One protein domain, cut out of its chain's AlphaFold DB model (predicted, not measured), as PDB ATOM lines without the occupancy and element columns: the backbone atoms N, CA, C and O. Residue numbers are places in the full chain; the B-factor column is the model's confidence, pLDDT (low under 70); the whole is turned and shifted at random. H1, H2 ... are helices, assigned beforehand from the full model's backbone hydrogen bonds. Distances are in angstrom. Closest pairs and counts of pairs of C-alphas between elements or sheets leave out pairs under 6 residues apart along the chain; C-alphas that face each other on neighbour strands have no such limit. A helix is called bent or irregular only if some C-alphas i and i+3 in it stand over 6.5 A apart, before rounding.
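AT A GLANCE: This is residues 22 to 126 of the 133 residues of the protein "Hypothetical protein" of Adineta steineri (UniProt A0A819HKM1). Three helices, H2, H3 and H4a, form a rod-like up-and-down bundle, each running against the one before it; H4b turns off at one end, and little H1 sits near H4a. At the other end residues 86 to 91, of which 89 to 91 belong to H4, stick out. The printed part has 105 residues with four named helices, H1 to H4 in order, and no named strand: all helix. It is compact, with a radius of gyration of the C-alphas of 14.4 A and spans of 51 by 23 by 22 A.

HOW THE PARTS SIT: Start at H1, residues 30 to 34: its Tyr 32 and Leu 106 of H4a, residues 89 to 112, have the closest C-alphas, 7.2 A, close but not clearly touching. H2, residues 37 to 58, and H3, residues 65 to 81, touch as a hairpin, opposite ways at a shallow tilt of 33 degrees, only just short of steep; look at C-alphas 57 and 68, the closest, 5.6 A. H3 and H4a make another hairpin at 11 degrees, closest at C-alphas 76 and 103, 5.4 A. H2 touches H4a with residues 39 to 47 alone, the same way at a steep tilt of 44 degrees, closest at C-alphas 43 and 99, 4.7 A. H2 only just touches H4b, residues 115 to 124, with 3 pairs within 8 A; C-alphas 58 and 118 are closest, 5.5 A. In H3, H4a and H4b every O i to N i+4 pair is within hydrogen-bond range; in H2 11 of 18 are, in H1 0 of 1, against 2 of 2 O i to N i+3 pairs.

IN THESE COORDINATES: Find C-alpha 30 at (-41.491, 25.536, -8.871), where H1 begins. H2 spans 27.1 A and is irregular, with C-alphas 42 and 45 8.0 A apart and a kink of 77 degrees near residue 44; H3 spans 24.3 A. H4, residues 89 to 124, was assigned as one helix by its hydrogen bonds but is bent, C-alphas 112 and 115 being 7.9 A apart; H4a spans 34.8 A, and H4b ends at C-alpha 124, (-57.920, 31.861, -15.590).

THE WHOLE: The C-alphas of Phe 88 and Gly 126 are the two farthest apart, 50.7 A. The printed part has no cut, and no link is long. Residues 30 to 43 are under pLDDT 70.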
ATOM      1  N   ARG A  22     -53.610  32.853 -23.166       75.81
ATOM      2  CA  ARG A  22     -52.926  31.829 -23.965       75.81
ATOM      3  C   ARG A  22     -52.613  30.650 -23.055       75.81
ATOM      4  O   ARG A  22     -52.062  30.864 -21.980       75.81
ATOM      5  N   ARG A  23     -52.936  29.439 -23.520       81.44
ATOM      6  CA  ARG A  23     -52.468  28.199 -22.893       81.44
ATOM      7  C   ARG A  23     -50.945  28.248 -22.821       81.44
ATOM      8  O   ARG A  23     -50.310  28.562 -23.835       81.44
ATOM      9  N   GLN A  24     -50.379  28.001 -21.653       82.12
ATOM     10  CA  GLN A  24     -48.967  28.207 -21.375       82.12
ATOM     11  C   GLN A  24     -48.339  26.936 -20.835       82.12
ATOM     12  O   GLN A  24     -48.792  26.366 -19.858       82.12
ATOM     13  N   ALA A  25     -47.234  26.545 -21.459       89.62
ATOM     14  CA  ALA A  25     -46.306  25.597 -20.873       89.62
ATOM     15  C   ALA A  25     -45.334  26.370 -19.973       89.62
ATOM     16  O   ALA A  25     -44.687  27.308 -20.445       89.62
ATOM     17  N   ASN A  26     -45.230  25.987 -18.703       86.38
ATOM     18  CA  ASN A  26     -44.319  26.605 -17.738       86.38
ATOM     19  C   ASN A  26     -43.276  25.618 -17.178       86.38
ATOM     20  O   ASN A  26     -42.440  26.001 -16.356       86.38
ATOM     21  N   GLY A  27     -43.273  24.374 -17.666       88.44
ATOM     22  CA  GLY A  27     -42.376  23.320 -17.213       88.44
ATOM     23  C   GLY A  27     -42.992  22.537 -16.061       88.44
ATOM     24  O   GLY A  27     -44.195  22.374 -15.977       88.44
ATOM     25  N   CYS A  28     -42.173  22.000 -15.159       90.50
ATOM     26  CA  CYS A  28     -42.662  21.140 -14.071       90.50
ATOM     27  C   CYS A  28     -42.965  21.913 -12.773       90.50
ATOM     28  O   CYS A  28     -42.822  21.376 -11.671       90.50
ATOM     29  N   GLY A  29     -43.338  23.192 -12.895       80.81
ATOM     30  CA  GLY A  29     -43.596  24.087 -11.770       80.81
ATOM     31  C   GLY A  29     -42.380  24.363 -10.860       80.81
ATOM     32  O   GLY A  29     -41.274  23.860 -11.073       80.81
ATOM     33  N   PRO A  30     -42.565  25.171  -9.800       69.62
ATOM     34  CA  PRO A  30     -41.491  25.536  -8.871       69.62
ATOM     35  C   PRO A  30     -41.023  24.366  -7.980       69.62
ATOM     36  O   PRO A  30     -39.879  24.359  -7.531       69.62
ATOM     37  N   GLY A  31     -41.872  23.357  -7.737       61.59
ATOM     38  CA  GLY A  31     -41.559  22.206  -6.873       61.59
ATOM     39  C   GLY A  31     -40.512  21.244  -7.448       61.59
ATOM     40  O   GLY A  31     -39.750  20.647  -6.688       61.59
ATOM     41  N   TYR A  32     -40.404  21.150  -8.778       62.62
ATOM     42  CA  TYR A  32     -39.391  20.334  -9.455       62.62
ATOM     43  C   TYR A  32     -37.949  20.765  -9.126       62.62
ATOM     44  O   TYR A  32     -37.033  19.945  -9.122       62.62
ATOM     45  N   PHE A  33     -37.732  22.038  -8.778       54.97
ATOM     46  CA  PHE A  33     -36.404  22.558  -8.445       54.97
ATOM     47  C   PHE A  33     -35.835  22.030  -7.115       54.97
ATOM     48  O   PHE A  33     -34.631  22.180  -6.902       54.97
ATOM     49  N   ASN A  34     -36.655  21.387  -6.271       53.22
ATOM     50  CA  ASN A  34     -36.240  20.806  -4.985       53.22
ATOM     51  C   ASN A  34     -35.829  19.322  -5.067       53.22
ATOM     52  O   ASN A  34     -35.415  18.756  -4.058       53.22
ATOM     53  N   ILE A  35     -35.935  18.682  -6.236       56.53
ATOM     54  CA  ILE A  35     -35.394  17.331  -6.453       56.53
ATOM     55  C   ILE A  35     -33.870  17.445  -6.587       56.53
ATOM     56  O   ILE A  35     -33.365  18.373  -7.227       56.53
ATOM     57  N   ASP A  36     -33.137  16.523  -5.959       53.69
ATOM     58  CA  ASP A  36     -31.673  16.507  -5.950       53.69
ATOM     59  C   ASP A  36     -31.080  16.729  -7.356       53.69
ATOM     60  O   ASP A  36     -31.450  16.084  -8.342       53.69
ATOM     61  N   ARG A  37     -30.140  17.677  -7.453       53.41
ATOM     62  CA  ARG A  37     -29.581  18.151  -8.728       53.41
ATOM     63  C   ARG A  37     -28.855  17.046  -9.504       53.41
ATOM     64  O   ARG A  37     -28.808  17.120 -10.732       53.41
ATOM     65  N   SER A  38     -28.332  16.026  -8.821       48.94
ATOM     66  CA  SER A  38     -27.668  14.867  -9.437       48.94
ATOM     67  C   SER A  38     -28.641  13.976 -10.211       48.94
ATOM     68  O   SER A  38     -28.240  13.328 -11.176       48.94
ATOM     69  N   LEU A  39     -29.914  13.952  -9.805       49.56
ATOM     70  CA  LEU A  39     -30.965  13.147 -10.433       49.56
ATOM     71  C   LEU A  39     -31.653  13.898 -11.579       49.56
ATOM     72  O   LEU A  39     -31.924  13.309 -12.627       49.56
ATOM     73  N   ARG A  40     -31.798  15.224 -11.444       59.16
ATOM     74  CA  ARG A  40     -32.429  16.100 -12.448       59.16
ATOM     75  C   ARG A  40     -31.854  15.918 -13.856       59.16
ATOM     76  O   ARG A  40     -32.603  15.723 -14.811       59.16
ATOM     77  N   GLY A  41     -30.529  15.876 -13.998       58.84
ATOM     78  CA  GLY A  41     -29.881  15.801 -15.317       58.84
ATOM     79  C   GLY A  41     -30.146  14.508 -16.101       58.84
ATOM     80  O   GLY A  41     -29.918  14.449 -17.308       58.84
ATOM     81  N   VAL A  42     -30.631  13.456 -15.440       65.31
ATOM     82  CA  VAL A  42     -30.729  12.122 -16.034       65.31
ATOM     83  C   VAL A  42     -32.041  11.915 -16.809       65.31
ATOM     84  O   VAL A  42     -32.060  11.119 -17.759       65.31
ATOM     85  N   GLY A  43     -33.088  12.685 -16.479       69.62
ATOM     86  CA  GLY A  43     -34.428  12.599 -17.074       69.62
ATOM     87  C   GLY A  43     -35.084  13.932 -17.466       69.62
ATOM     88  O   GLY A  43     -36.105  13.899 -18.147       69.62
ATOM     89  N   GLU A  44     -34.517  15.093 -17.118       77.62
ATOM     90  CA  GLU A  44     -35.125  16.418 -17.370       77.62
ATOM     91  C   GLU A  44     -35.565  16.620 -18.827       77.62
ATOM     92  O   GLU A  44     -36.710  16.996 -19.081       77.62
ATOM     93  N   ALA A  45     -34.718  16.262 -19.798       82.81
ATOM     94  CA  ALA A  45     -35.028  16.419 -21.222       82.81
ATOM     95  C   ALA A  45     -36.271  15.632 -21.683       82.81
ATOM     96  O   ALA A  45     -36.937  16.045 -22.631       82.81
ATOM     97  N   VAL A  46     -36.588  14.507 -21.033       88.00
ATOM     98  CA  VAL A  46     -37.760  13.683 -21.376       88.00
ATOM     99  C   VAL A  46     -38.959  13.944 -20.460       88.00
ATOM    100  O   VAL A  46     -40.084  13.632 -20.841       88.00
ATOM    101  N   ILE A  47     -38.741  14.554 -19.291       90.56
ATOM    102  CA  ILE A  47     -39.782  14.920 -18.322       90.56
ATOM    103  C   ILE A  47     -40.430  16.267 -18.676       90.56
ATOM    104  O   ILE A  47     -41.656  16.365 -18.674       90.56
ATOM    105  N   ILE A  48     -39.643  17.290 -19.035       91.75
ATOM    106  CA  ILE A  48     -40.154  18.641 -19.346       91.75
ATOM    107  C   ILE A  48     -41.251  18.629 -20.429       91.75
ATOM    108  O   ILE A  48     -42.277  19.279 -20.226       91.75
ATOM    109  N   PRO A  49     -41.133  17.869 -21.539       93.81
ATOM    110  CA  PRO A  49     -42.217  17.771 -22.518       93.81
ATOM    111  C   PRO A  49     -43.530  17.213 -21.944       93.81
ATOM    112  O   PRO A  49     -44.611  17.619 -22.383       93.81
ATOM    113  N   CYS A  50     -43.458  16.308 -20.961       96.38
ATOM    114  CA  CYS A  50     -44.640  15.778 -20.281       96.38
ATOM    115  C   CYS A  50     -45.306  16.836 -19.405       96.38
ATOM    116  O   CYS A  50     -46.526  16.963 -19.455       96.38
ATOM    117  N   CYS A  51     -44.519  17.615 -18.659       95.69
ATOM    118  CA  CYS A  51     -45.039  18.714 -17.846       95.69
ATOM    119  C   CYS A  51     -45.705  19.785 -18.721       95.69
ATOM    120  O   CYS A  51     -46.866  20.108 -18.521       95.69
ATOM    121  N   ASN A  52     -45.048  20.202 -19.806       95.62
ATOM    122  CA  ASN A  52     -45.621  21.168 -20.748       95.62
ATOM    123  C   ASN A  52     -46.951  20.692 -21.356       95.62
ATOM    124  O   ASN A  52     -47.861  21.483 -21.589       95.62
ATOM    125  N   SER A  53     -47.066  19.392 -21.643       97.38
ATOM    126  CA  SER A  53     -48.315  18.812 -22.152       97.38
ATOM    127  C   SER A  53     -49.413  18.778 -21.084       97.38
ATOM    128  O   SER A  53     -50.590  18.919 -21.416       97.38
ATOM    129  N   HIS A  54     -49.038  18.589 -19.817       97.38
ATOM    130  CA  HIS A  54     -49.945  18.619 -18.672       97.38
ATOM    131  C   HIS A  54     -50.475  20.029 -18.410       97.38
ATOM    132  O   HIS A  54     -51.692  20.182 -18.343       97.38
ATOM    133  N   ASP A  55     -49.610  21.048 -18.425       96.38
ATOM    134  CA  ASP A  55     -50.005  22.459 -18.305       96.38
ATOM    135  C   ASP A  55     -51.051  22.833 -19.368       96.38
ATOM    136  O   ASP A  55     -52.141  23.311 -19.068       96.38
ATOM    137  N   ILE A  56     -50.774  22.499 -20.635       96.06
ATOM    138  CA  ILE A  56     -51.698  22.756 -21.750       96.06
ATOM    139  C   ILE A  56     -53.031  22.021 -21.555       96.06
ATOM    140  O   ILE A  56     -54.081  22.517 -21.983       96.06
ATOM    141  N   CYS A  57     -53.010  20.828 -20.955       97.31
ATOM    142  CA  CYS A  57     -54.223  20.078 -20.647       97.31
ATOM    143  C   CYS A  57     -55.033  20.768 -19.545       97.31
ATOM    144  O   CYS A  57     -56.237  20.944 -19.720       97.31
ATOM    145  N   TYR A  58     -54.378  21.209 -18.469       95.69
ATOM    146  CA  TYR A  58     -55.004  21.981 -17.394       95.69
ATOM    147  C   TYR A  58     -55.582  23.307 -17.888       95.69
ATOM    148  O   TYR A  58     -56.639  23.708 -17.417       95.69
ATOM    149  N   ASP A  59     -54.973  23.935 -18.892       94.19
ATOM    150  CA  ASP A  59     -55.478  25.167 -19.503       94.19
ATOM    151  C   ASP A  59     -56.615  24.933 -20.526       94.19
ATOM    152  O   ASP A  59     -57.157  25.873 -21.117       94.19
ATOM    153  N   SER A  60     -56.955  23.677 -20.833       92.75
ATOM    154  CA  SER A  60     -57.944  23.346 -21.864       92.75
ATOM    155  C   SER A  60     -59.336  23.142 -21.266       92.75
ATOM    156  O   SER A  60     -59.569  22.192 -20.522       92.75
ATOM    157  N   CYS A  61     -60.298  23.983 -21.659       92.38
ATOM    158  CA  CYS A  61     -61.691  23.806 -21.248       92.38
ATOM    159  C   CYS A  61     -62.252  22.446 -21.700       92.38
ATOM    160  O   CYS A  61     -61.956  21.966 -22.800       92.38
ATOM    161  N   GLY A  62     -63.087  21.836 -20.855       91.69
ATOM    162  CA  GLY A  62     -63.726  20.543 -21.122       91.69
ATOM    163  C   GLY A  62     -62.820  19.321 -20.925       91.69
ATOM    164  O   GLY A  62     -63.278  18.194 -21.107       91.69
ATOM    165  N   LYS A  63     -61.550  19.512 -20.547       95.38
ATOM    166  CA  LYS A  63     -60.689  18.437 -20.043       95.38
ATOM    167  C   LYS A  63     -60.853  18.332 -18.542       95.38
ATOM    168  O   LYS A  63     -60.747  19.339 -17.861       95.38
ATOM    169  N   THR A  64     -61.092  17.131 -18.026       96.00
ATOM    170  CA  THR A  64     -61.134  16.930 -16.574       96.00
ATOM    171  C   THR A  64     -59.722  16.808 -16.011       96.00
ATOM    172  O   THR A  64     -58.809  16.334 -16.691       96.00
ATOM    173  N   GLN A  65     -59.552  17.159 -14.734       96.19
ATOM    174  CA  GLN A  65     -58.284  16.968 -14.026       96.19
ATOM    175  C   GLN A  65     -57.783  15.520 -14.159       96.19
ATOM    176  O   GLN A  65     -56.631  15.297 -14.514       96.19
ATOM    177  N   GLN A  66     -58.671  14.540 -13.955       97.19
ATOM    178  CA  GLN A  66     -58.339  13.120 -14.065       97.19
ATOM    179  C   GLN A  66     -57.771  12.763 -15.446       97.19
ATOM    180  O   GLN A  66     -56.756  12.080 -15.526       97.19
ATOM    181  N   GLN A  67     -58.391  13.246 -16.530       98.06
ATOM    182  CA  GLN A  67     -57.901  12.995 -17.890       98.06
ATOM    183  C   GLN A  67     -56.483  13.538 -18.085       98.06
ATOM    184  O   GLN A  67     -55.645  12.879 -18.703       98.06
ATOM    185  N   CYS A  68     -56.211  14.733 -17.561       98.25
ATOM    186  CA  CYS A  68     -54.895  15.350 -17.651       98.25
ATOM    187  C   CYS A  68     -53.856  14.608 -16.802       98.25
ATOM    188  O   CYS A  68     -52.768  14.311 -17.297       98.25
ATOM    189  N   ASP A  69     -54.195  14.244 -15.566       98.25
ATOM    190  CA  ASP A  69     -53.286  13.574 -14.632       98.25
ATOM    191  C   ASP A  69     -52.954  12.144 -15.097       98.25
ATOM    192  O   ASP A  69     -51.798  11.715 -15.039       98.25
ATOM    193  N   GLU A  70     -53.926  11.410 -15.648       98.25
ATOM    194  CA  GLU A  70     -53.695  10.085 -16.237       98.25
ATOM    195  C   GLU A  70     -52.781  10.155 -17.468       98.25
ATOM    196  O   GLU A  70     -51.843   9.356 -17.591       98.25
ATOM    197  N   ALA A  71     -53.008  11.133 -18.353       98.44
ATOM    198  CA  ALA A  71     -52.156  11.367 -19.516       98.44
ATOM    199  C   ALA A  71     -50.726  11.748 -19.099       98.44
ATOM    200  O   ALA A  71     -49.755  11.247 -19.674       98.44
ATOM    201  N   PHE A  72     -50.584  12.574 -18.061       98.06
ATOM    202  CA  PHE A  72     -49.295  12.963 -17.500       98.06
ATOM    203  C   PHE A  72     -48.531  11.763 -16.930       98.06
ATOM    204  O   PHE A  72     -47.379  11.525 -17.306       98.06
ATOM    205  N   ARG A  73     -49.191  10.930 -16.114       97.75
ATOM    206  CA  ARG A  73     -48.611   9.689 -15.574       97.75
ATOM    207  C   ARG A  73     -48.130   8.756 -16.679       97.75
ATOM    208  O   ARG A  73     -47.059   8.150 -16.564       97.75
ATOM    209  N   TRP A  74     -48.924   8.604 -17.737       98.19
ATOM    210  CA  TRP A  74     -48.560   7.768 -18.876       98.19
ATOM    211  C   TRP A  74     -47.365   8.341 -19.644       98.19
ATOM    212  O   TRP A  74     -46.443   7.589 -19.978       98.19
ATOM    213  N   CYS A  75     -47.341   9.659 -19.862       98.25
ATOM    214  CA  CYS A  75     -46.230  10.346 -20.514       98.25
ATOM    215  C   CYS A  75     -44.918  10.111 -19.761       98.25
ATOM    216  O   CYS A  75     -43.968   9.608 -20.357       98.25
ATOM    217  N   LEU A  76     -44.884  10.373 -18.449       95.56
ATOM    218  CA  LEU A  76     -43.685  10.214 -17.616       95.56
ATOM    219  C   LEU A  76     -43.129   8.784 -17.666       95.56
ATOM    220  O   LEU A  76     -41.944   8.575 -17.927       95.56
ATOM    221  N   ASN A  77     -43.992   7.781 -17.476       95.62
ATOM    222  CA  ASN A  77     -43.574   6.378 -17.518       95.62
ATOM    223  C   ASN A  77     -43.013   5.985 -18.889       95.62
ATOM    224  O   ASN A  77     -41.968   5.332 -18.969       95.62
ATOM    225  N   SER A  78     -43.691   6.393 -19.962       96.38
ATOM    226  CA  SER A  78     -43.306   6.061 -21.334       96.38
ATOM    227  C   SER A  78     -42.014   6.766 -21.745       96.38
ATOM    228  O   SER A  78     -41.127   6.145 -22.331       96.38
ATOM    229  N   ALA A  79     -41.880   8.045 -21.402       94.06
ATOM    230  CA  ALA A  79     -40.704   8.857 -21.671       94.06
ATOM    231  C   ALA A  79     -39.459   8.272 -20.989       94.06
ATOM    232  O   ALA A  79     -38.450   8.016 -21.650       94.06
ATOM    233  N   CYS A  80     -39.560   7.940 -19.698       93.00
ATOM    234  CA  CYS A  80     -38.460   7.332 -18.955       93.00
ATOM    235  C   CYS A  80     -38.119   5.913 -19.426       93.00
ATOM    236  O   CYS A  80     -36.950   5.535 -19.432       93.00
ATOM    237  N   ALA A  81     -39.103   5.107 -19.843       93.38
ATOM    238  CA  ALA A  81     -38.849   3.763 -20.369       93.38
ATOM    239  C   ALA A  81     -38.082   3.778 -21.702       93.38
ATOM    240  O   ALA A  81     -37.331   2.848 -21.991       93.38
ATOM    241  N   ARG A  82     -38.254   4.839 -22.498       91.31
ATOM    242  CA  ARG A  82     -37.599   5.022 -23.800       91.31
ATOM    243  C   ARG A  82     -36.227   5.692 -23.700       91.31
ATOM    244  O   ARG A  82     -35.588   5.888 -24.733       91.31
ATOM    245  N   LEU A  83     -35.761   6.028 -22.491       88.25
ATOM    246  CA  LEU A  83     -34.407   6.537 -22.297       88.25
ATOM    247  C   LEU A  83     -33.386   5.503 -22.768       88.25
ATOM    248  O   LEU A  83     -33.305   4.393 -22.244       88.25
ATOM    249  N   ASN A  84     -32.595   5.917 -23.748       84.88
ATOM    250  CA  ASN A  84     -31.506   5.162 -24.345       84.88
ATOM    251  C   ASN A  84     -30.252   6.048 -24.380       84.88
ATOM    252  O   ASN A  84     -30.300   7.249 -24.093       84.88
ATOM    253  N   GLY A  85     -29.111   5.464 -24.724       81.00
ATOM    254  CA  GLY A  85     -27.870   6.203 -24.897       81.00
ATOM    255  C   GLY A  85     -26.715   5.285 -25.258       81.00
ATOM    256  O   GLY A  85     -26.863   4.066 -25.273       81.00
ATOM    257  N   ASN A  86     -25.565   5.893 -25.522       77.81
ATOM    258  CA  ASN A  86     -24.316   5.172 -25.725       77.81
ATOM    259  C   ASN A  86     -23.679   4.895 -24.356       77.81
ATOM    260  O   ASN A  86     -23.683   5.773 -23.490       77.81
ATOM    261  N   GLY A  87     -23.131   3.698 -24.149       82.25
ATOM    262  CA  GLY A  87     -22.455   3.322 -22.905       82.25
ATOM    263  C   GLY A  87     -22.869   1.949 -22.389       82.25
ATOM    264  O   GLY A  87     -23.554   1.187 -23.067       82.25
ATOM    265  N   PHE A  88     -22.426   1.623 -21.177       92.12
ATOM    266  CA  PHE A  88     -22.717   0.335 -20.558       92.12
ATOM    267  C   PHE A  88     -24.204   0.185 -20.210       92.12
ATOM    268  O   PHE A  88     -24.843   1.128 -19.742       92.12
ATOM    269  N   GLN A  89     -24.739  -1.029 -20.367       93.44
ATOM    270  CA  GLN A  89     -26.151  -1.331 -20.105       93.44
ATOM    271  C   GLN A  89     -26.584  -0.952 -18.677       93.44
ATOM    272  O   GLN A  89     -27.617  -0.311 -18.501       93.44
ATOM    273  N   TRP A  90     -25.752  -1.237 -17.668       92.69
ATOM    274  CA  TRP A  90     -26.038  -0.888 -16.270       92.69
ATOM    275  C   TRP A  90     -26.218   0.624 -16.056       92.69
ATOM    276  O   TRP A  90     -27.025   1.041 -15.226       92.69
ATOM    277  N   TRP A  91     -25.516   1.456 -16.833       88.81
ATOM    278  CA  TRP A  91     -25.663   2.907 -16.780       88.81
ATOM    279  C   TRP A  91     -26.996   3.350 -17.383       88.81
ATOM    280  O   TRP A  91     -27.697   4.180 -16.810       88.81
ATOM    281  N   ILE A  92     -27.393   2.765 -18.516       88.75
ATOM    282  CA  ILE A  92     -28.694   3.034 -19.146       88.75
ATOM    283  C   ILE A  92     -29.836   2.650 -18.195       88.75
ATOM    284  O   ILE A  92     -30.792   3.413 -18.037       88.75
ATOM    285  N   ASP A  93     -29.722   1.507 -17.519       91.62
ATOM    286  CA  ASP A  93     -30.736   1.036 -16.575       91.62
ATOM    287  C   ASP A  93     -30.813   1.910 -15.321       91.62
ATOM    288  O   ASP A  93     -31.916   2.271 -14.903       91.62
ATOM    289  N   PHE A  94     -29.668   2.351 -14.788       89.25
ATOM    290  CA  PHE A  94     -29.628   3.356 -13.725       89.25
ATOM    291  C   PHE A  94     -30.353   4.641 -14.146       89.25
ATOM    292  O   PHE A  94     -31.198   5.150 -13.408       89.25
ATOM    293  N   ARG A  95     -30.105   5.129 -15.369       88.69
ATOM    294  CA  ARG A  95     -30.762   6.341 -15.874       88.69
ATOM    295  C   ARG A  95     -32.276   6.198 -15.998       88.69
ATOM    296  O   ARG A  95     -33.022   7.097 -15.612       88.69
ATOM    297  N   ARG A  96     -32.745   5.056 -16.505       90.81
ATOM    298  CA  ARG A  96     -34.179   4.739 -16.575       90.81
ATOM    299  C   ARG A  96     -34.805   4.677 -15.184       90.81
ATOM    300  O   ARG A  96     -35.919   5.168 -15.009       90.81
ATOM    301  N   ALA A  97     -34.117   4.076 -14.213       90.62
ATOM    302  CA  ALA A  97     -34.592   3.976 -12.837       90.62
ATOM    303  C   ALA A  97     -34.709   5.357 -12.174       90.62
ATOM    304  O   ALA A  97     -35.770   5.669 -11.637       90.62
ATOM    305  N   ALA A  98     -33.678   6.197 -12.293       87.69
ATOM    306  CA  ALA A  98     -33.684   7.566 -11.775       87.69
ATOM    307  C   ALA A  98     -34.817   8.406 -12.392       87.69
ATOM    308  O   ALA A  98     -35.630   8.966 -11.666       87.69
ATOM    309  N   CYS A  99     -34.968   8.392 -13.722       90.75
ATOM    310  CA  CYS A  99     -36.067   9.101 -14.390       90.75
ATOM    311  C   CYS A  99     -37.445   8.628 -13.903       90.75
ATOM    312  O   CYS A  99     -38.335   9.437 -13.655       90.75
ATOM    313  N   LYS A 100     -37.638   7.310 -13.745       91.75
ATOM    314  CA  LYS A 100     -38.904   6.760 -13.236       91.75
ATOM    315  C   LYS A 100     -39.186   7.197 -11.800       91.75
ATOM    316  O   LYS A 100     -40.357   7.346 -11.465       91.75
ATOM    317  N   LEU A 101     -38.160   7.351 -10.964       89.44
ATOM    318  CA  LEU A 101     -38.317   7.870  -9.607       89.44
ATOM    319  C   LEU A 101     -38.780   9.330  -9.649       89.44
ATOM    320  O   LEU A 101     -39.829   9.630  -9.089       89.44
ATOM    321  N   ASP A 102     -38.089  10.183 -10.407       86.38
ATOM    322  CA  ASP A 102     -38.456  11.596 -10.571       86.38
ATOM    323  C   ASP A 102     -39.882  11.757 -11.112       86.38
ATOM    324  O   ASP A 102     -40.673  12.544 -10.593       86.38
ATOM    325  N   GLY A 103     -40.244  10.970 -12.131       90.00
ATOM    326  CA  GLY A 103     -41.591  10.968 -12.692       90.00
ATOM    327  C   GLY A 103     -42.658  10.549 -11.677       90.00
ATOM    328  O   GLY A 103     -43.721  11.162 -11.622       90.00
ATOM    329  N   ARG A 104     -42.391   9.542 -10.834       91.00
ATOM    330  CA  ARG A 104     -43.318   9.156  -9.755       91.00
ATOM    331  C   ARG A 104     -43.469  10.275  -8.734       91.00
ATOM    332  O   ARG A 104     -44.595  10.647  -8.439       91.00
ATOM    333  N   THR A 105     -42.364  10.851  -8.270       88.69
ATOM    334  CA  THR A 105     -42.390  11.961  -7.312       88.69
ATOM    335  C   THR A 105     -43.170  13.159  -7.853       88.69
ATOM    336  O   THR A 105     -43.990  13.727  -7.138       88.69
ATOM    337  N   LEU A 106     -42.975  13.520  -9.125       89.75
ATOM    338  CA  LEU A 106     -43.758  14.570  -9.778       89.75
ATOM    339  C   LEU A 106     -45.251  14.242  -9.812       89.75
ATOM    340  O   LEU A 106     -46.074  15.096  -9.491       89.75
ATOM    341  N   TYR A 107     -45.603  13.011 -10.182       93.31
ATOM    342  CA  TYR A 107     -46.995  12.577 -10.190       93.31
ATOM    343  C   TYR A 107     -47.617  12.590  -8.786       93.31
ATOM    344  O   TYR A 107     -48.754  13.026  -8.637       93.31
ATOM    345  N   ASP A 108     -46.878  12.186  -7.753       91.94
ATOM    346  CA  ASP A 108     -47.349  12.208  -6.364       91.94
ATOM    347  C   ASP A 108     -47.595  13.642  -5.873       91.94
ATOM    348  O   ASP A 108     -48.598  13.907  -5.208       91.94
ATOM    349  N   ILE A 109     -46.733  14.591  -6.258       90.50
ATOM    350  CA  ILE A 109     -46.947  16.021  -5.996       90.50
ATOM    351  C   ILE A 109     -48.220  16.497  -6.703       90.50
ATOM    352  O   ILE A 109     -49.082  17.082  -6.051       90.50
ATOM    353  N   VAL A 110     -48.380  16.218  -8.002       93.00
ATOM    354  CA  VAL A 110     -49.599  16.579  -8.754       93.00
ATOM    355  C   VAL A 110     -50.841  15.949  -8.125       93.00
ATOM    356  O   VAL A 110     -51.857  16.616  -7.994       93.00
ATOM    357  N   ASN A 111     -50.771  14.711  -7.645       92.62
ATOM    358  CA  ASN A 111     -51.894  14.084  -6.955       92.62
ATOM    359  C   ASN A 111     -52.244  14.803  -5.637       92.62
ATOM    360  O   ASN A 111     -53.416  14.928  -5.288       92.62
ATOM    361  N   ALA A 112     -51.244  15.319  -4.917       91.50
ATOM    362  CA  ALA A 112     -51.446  16.037  -3.661       91.50
ATOM    363  C   ALA A 112     -51.991  17.467  -3.847       91.50
ATOM    364  O   ALA A 112     -52.828  17.901  -3.057       91.50
ATOM    365  N   ILE A 113     -51.530  18.210  -4.865       90.81
ATOM    366  CA  ILE A 113     -51.843  19.650  -5.026       90.81
ATOM    367  C   ILE A 113     -52.565  20.010  -6.333       90.81
ATOM    368  O   ILE A 113     -52.973  21.155  -6.527       90.81
ATOM    369  N   GLY A 114     -52.746  19.050  -7.238       92.38
ATOM    370  CA  GLY A 114     -53.204  19.278  -8.610       92.38
ATOM    371  C   GLY A 114     -54.617  19.832  -8.701       92.38
ATOM    372  O   GLY A 114     -54.885  20.635  -9.584       92.38
ATOM    373  N   ARG A 115     -55.502  19.514  -7.744       95.19
ATOM    374  CA  ARG A 115     -56.866  20.074  -7.697       95.19
ATOM    375  C   ARG A 115     -56.845  21.601  -7.633       95.19
ATOM    376  O   ARG A 115     -57.590  22.252  -8.359       95.19
ATOM    377  N   TYR A 116     -55.982  22.159  -6.785       93.00
ATOM    378  CA  TYR A 116     -55.825  23.604  -6.663       93.00
ATOM    379  C   TYR A 116     -55.294  24.206  -7.970       93.00
ATOM    380  O   TYR A 116     -55.910  25.115  -8.517       93.00
ATOM    381  N   ALA A 117     -54.208  23.651  -8.516       92.31
ATOM    382  CA  ALA A 117     -53.609  24.137  -9.761       92.31
ATOM    383  C   ALA A 117     -54.568  24.041 -10.967       92.31
ATOM    384  O   ALA A 117     -54.672  24.985 -11.745       92.31
ATOM    385  N   TYR A 118     -55.306  22.937 -11.086       94.75
ATOM    386  CA  TYR A 118     -56.303  22.714 -12.131       94.75
ATOM    387  C   TYR A 118     -57.431  23.745 -12.067       94.75
ATOM    388  O   TYR A 118     -57.763  24.344 -13.086       94.75
ATOM    389  N   ASN A 119     -58.002  23.989 -10.883       93.62
ATOM    390  CA  ASN A 119     -59.070  24.979 -10.736       93.62
ATOM    391  C   ASN A 119     -58.573  26.379 -11.116       93.62
ATOM    392  O   ASN A 119     -59.212  27.042 -11.923       93.62
ATOM    393  N   GLN A 120     -57.395  26.782 -10.627       91.75
ATOM    394  CA  GLN A 120     -56.799  28.078 -10.971       91.75
ATOM    395  C   GLN A 120     -56.597  28.239 -12.486       91.75
ATOM    396  O   GLN A 120     -56.881  29.304 -13.031       91.75
ATOM    397  N   ALA A 121     -56.140  27.189 -13.177       92.00
ATOM    398  CA  ALA A 121     -56.002  27.202 -14.632       92.00
ATOM    399  C   ALA A 121     -57.370  27.344 -15.323       92.00
ATOM    400  O   ALA A 121     -57.561  28.220 -16.167       92.00
ATOM    401  N   GLN A 122     -58.359  26.540 -14.928       92.88
ATOM    402  CA  GLN A 122     -59.697  26.588 -15.523       92.88
ATOM    403  C   GLN A 122     -60.394  27.940 -15.291       92.88
ATOM    404  O   GLN A 122     -61.033  28.452 -16.210       92.88
ATOM    405  N   GLU A 123     -60.235  28.557 -14.116       91.06
ATOM    406  CA  GLU A 123     -60.732  29.910 -13.822       91.06
ATOM    407  C   GLU A 123     -60.034  30.964 -14.690       91.06
ATOM    408  O   GLU A 123     -60.701  31.768 -15.343       91.06
ATOM    409  N   ALA A 124     -58.700  30.922 -14.781       89.56
ATOM    410  CA  ALA A 124     -57.920  31.861 -15.590       89.56
ATOM    411  C   ALA A 124     -58.270  31.808 -17.090       89.56
ATOM    412  O   ALA A 124     -58.111  32.803 -17.803       89.56
ATOM    413  N   HIS A 125     -58.768  30.667 -17.572       88.44
ATOM    414  CA  HIS A 125     -59.226  30.484 -18.949       88.44
ATOM    415  C   HIS A 125     -60.743  30.649 -19.140       88.44
ATOM    416  O   HIS A 125     -61.223  30.504 -20.268       88.44
ATOM    417  N   GLY A 126     -61.491  30.986 -18.082       88.44
ATOM    418  CA  GLY A 126     -62.947  31.151 -18.131       88.44
ATOM    419  C   GLY A 126     -63.683  29.863 -18.509       88.44
ATOM    420  O   GLY A 126     -64.684  29.916 -19.215       88.44
TER     421      GLY A 126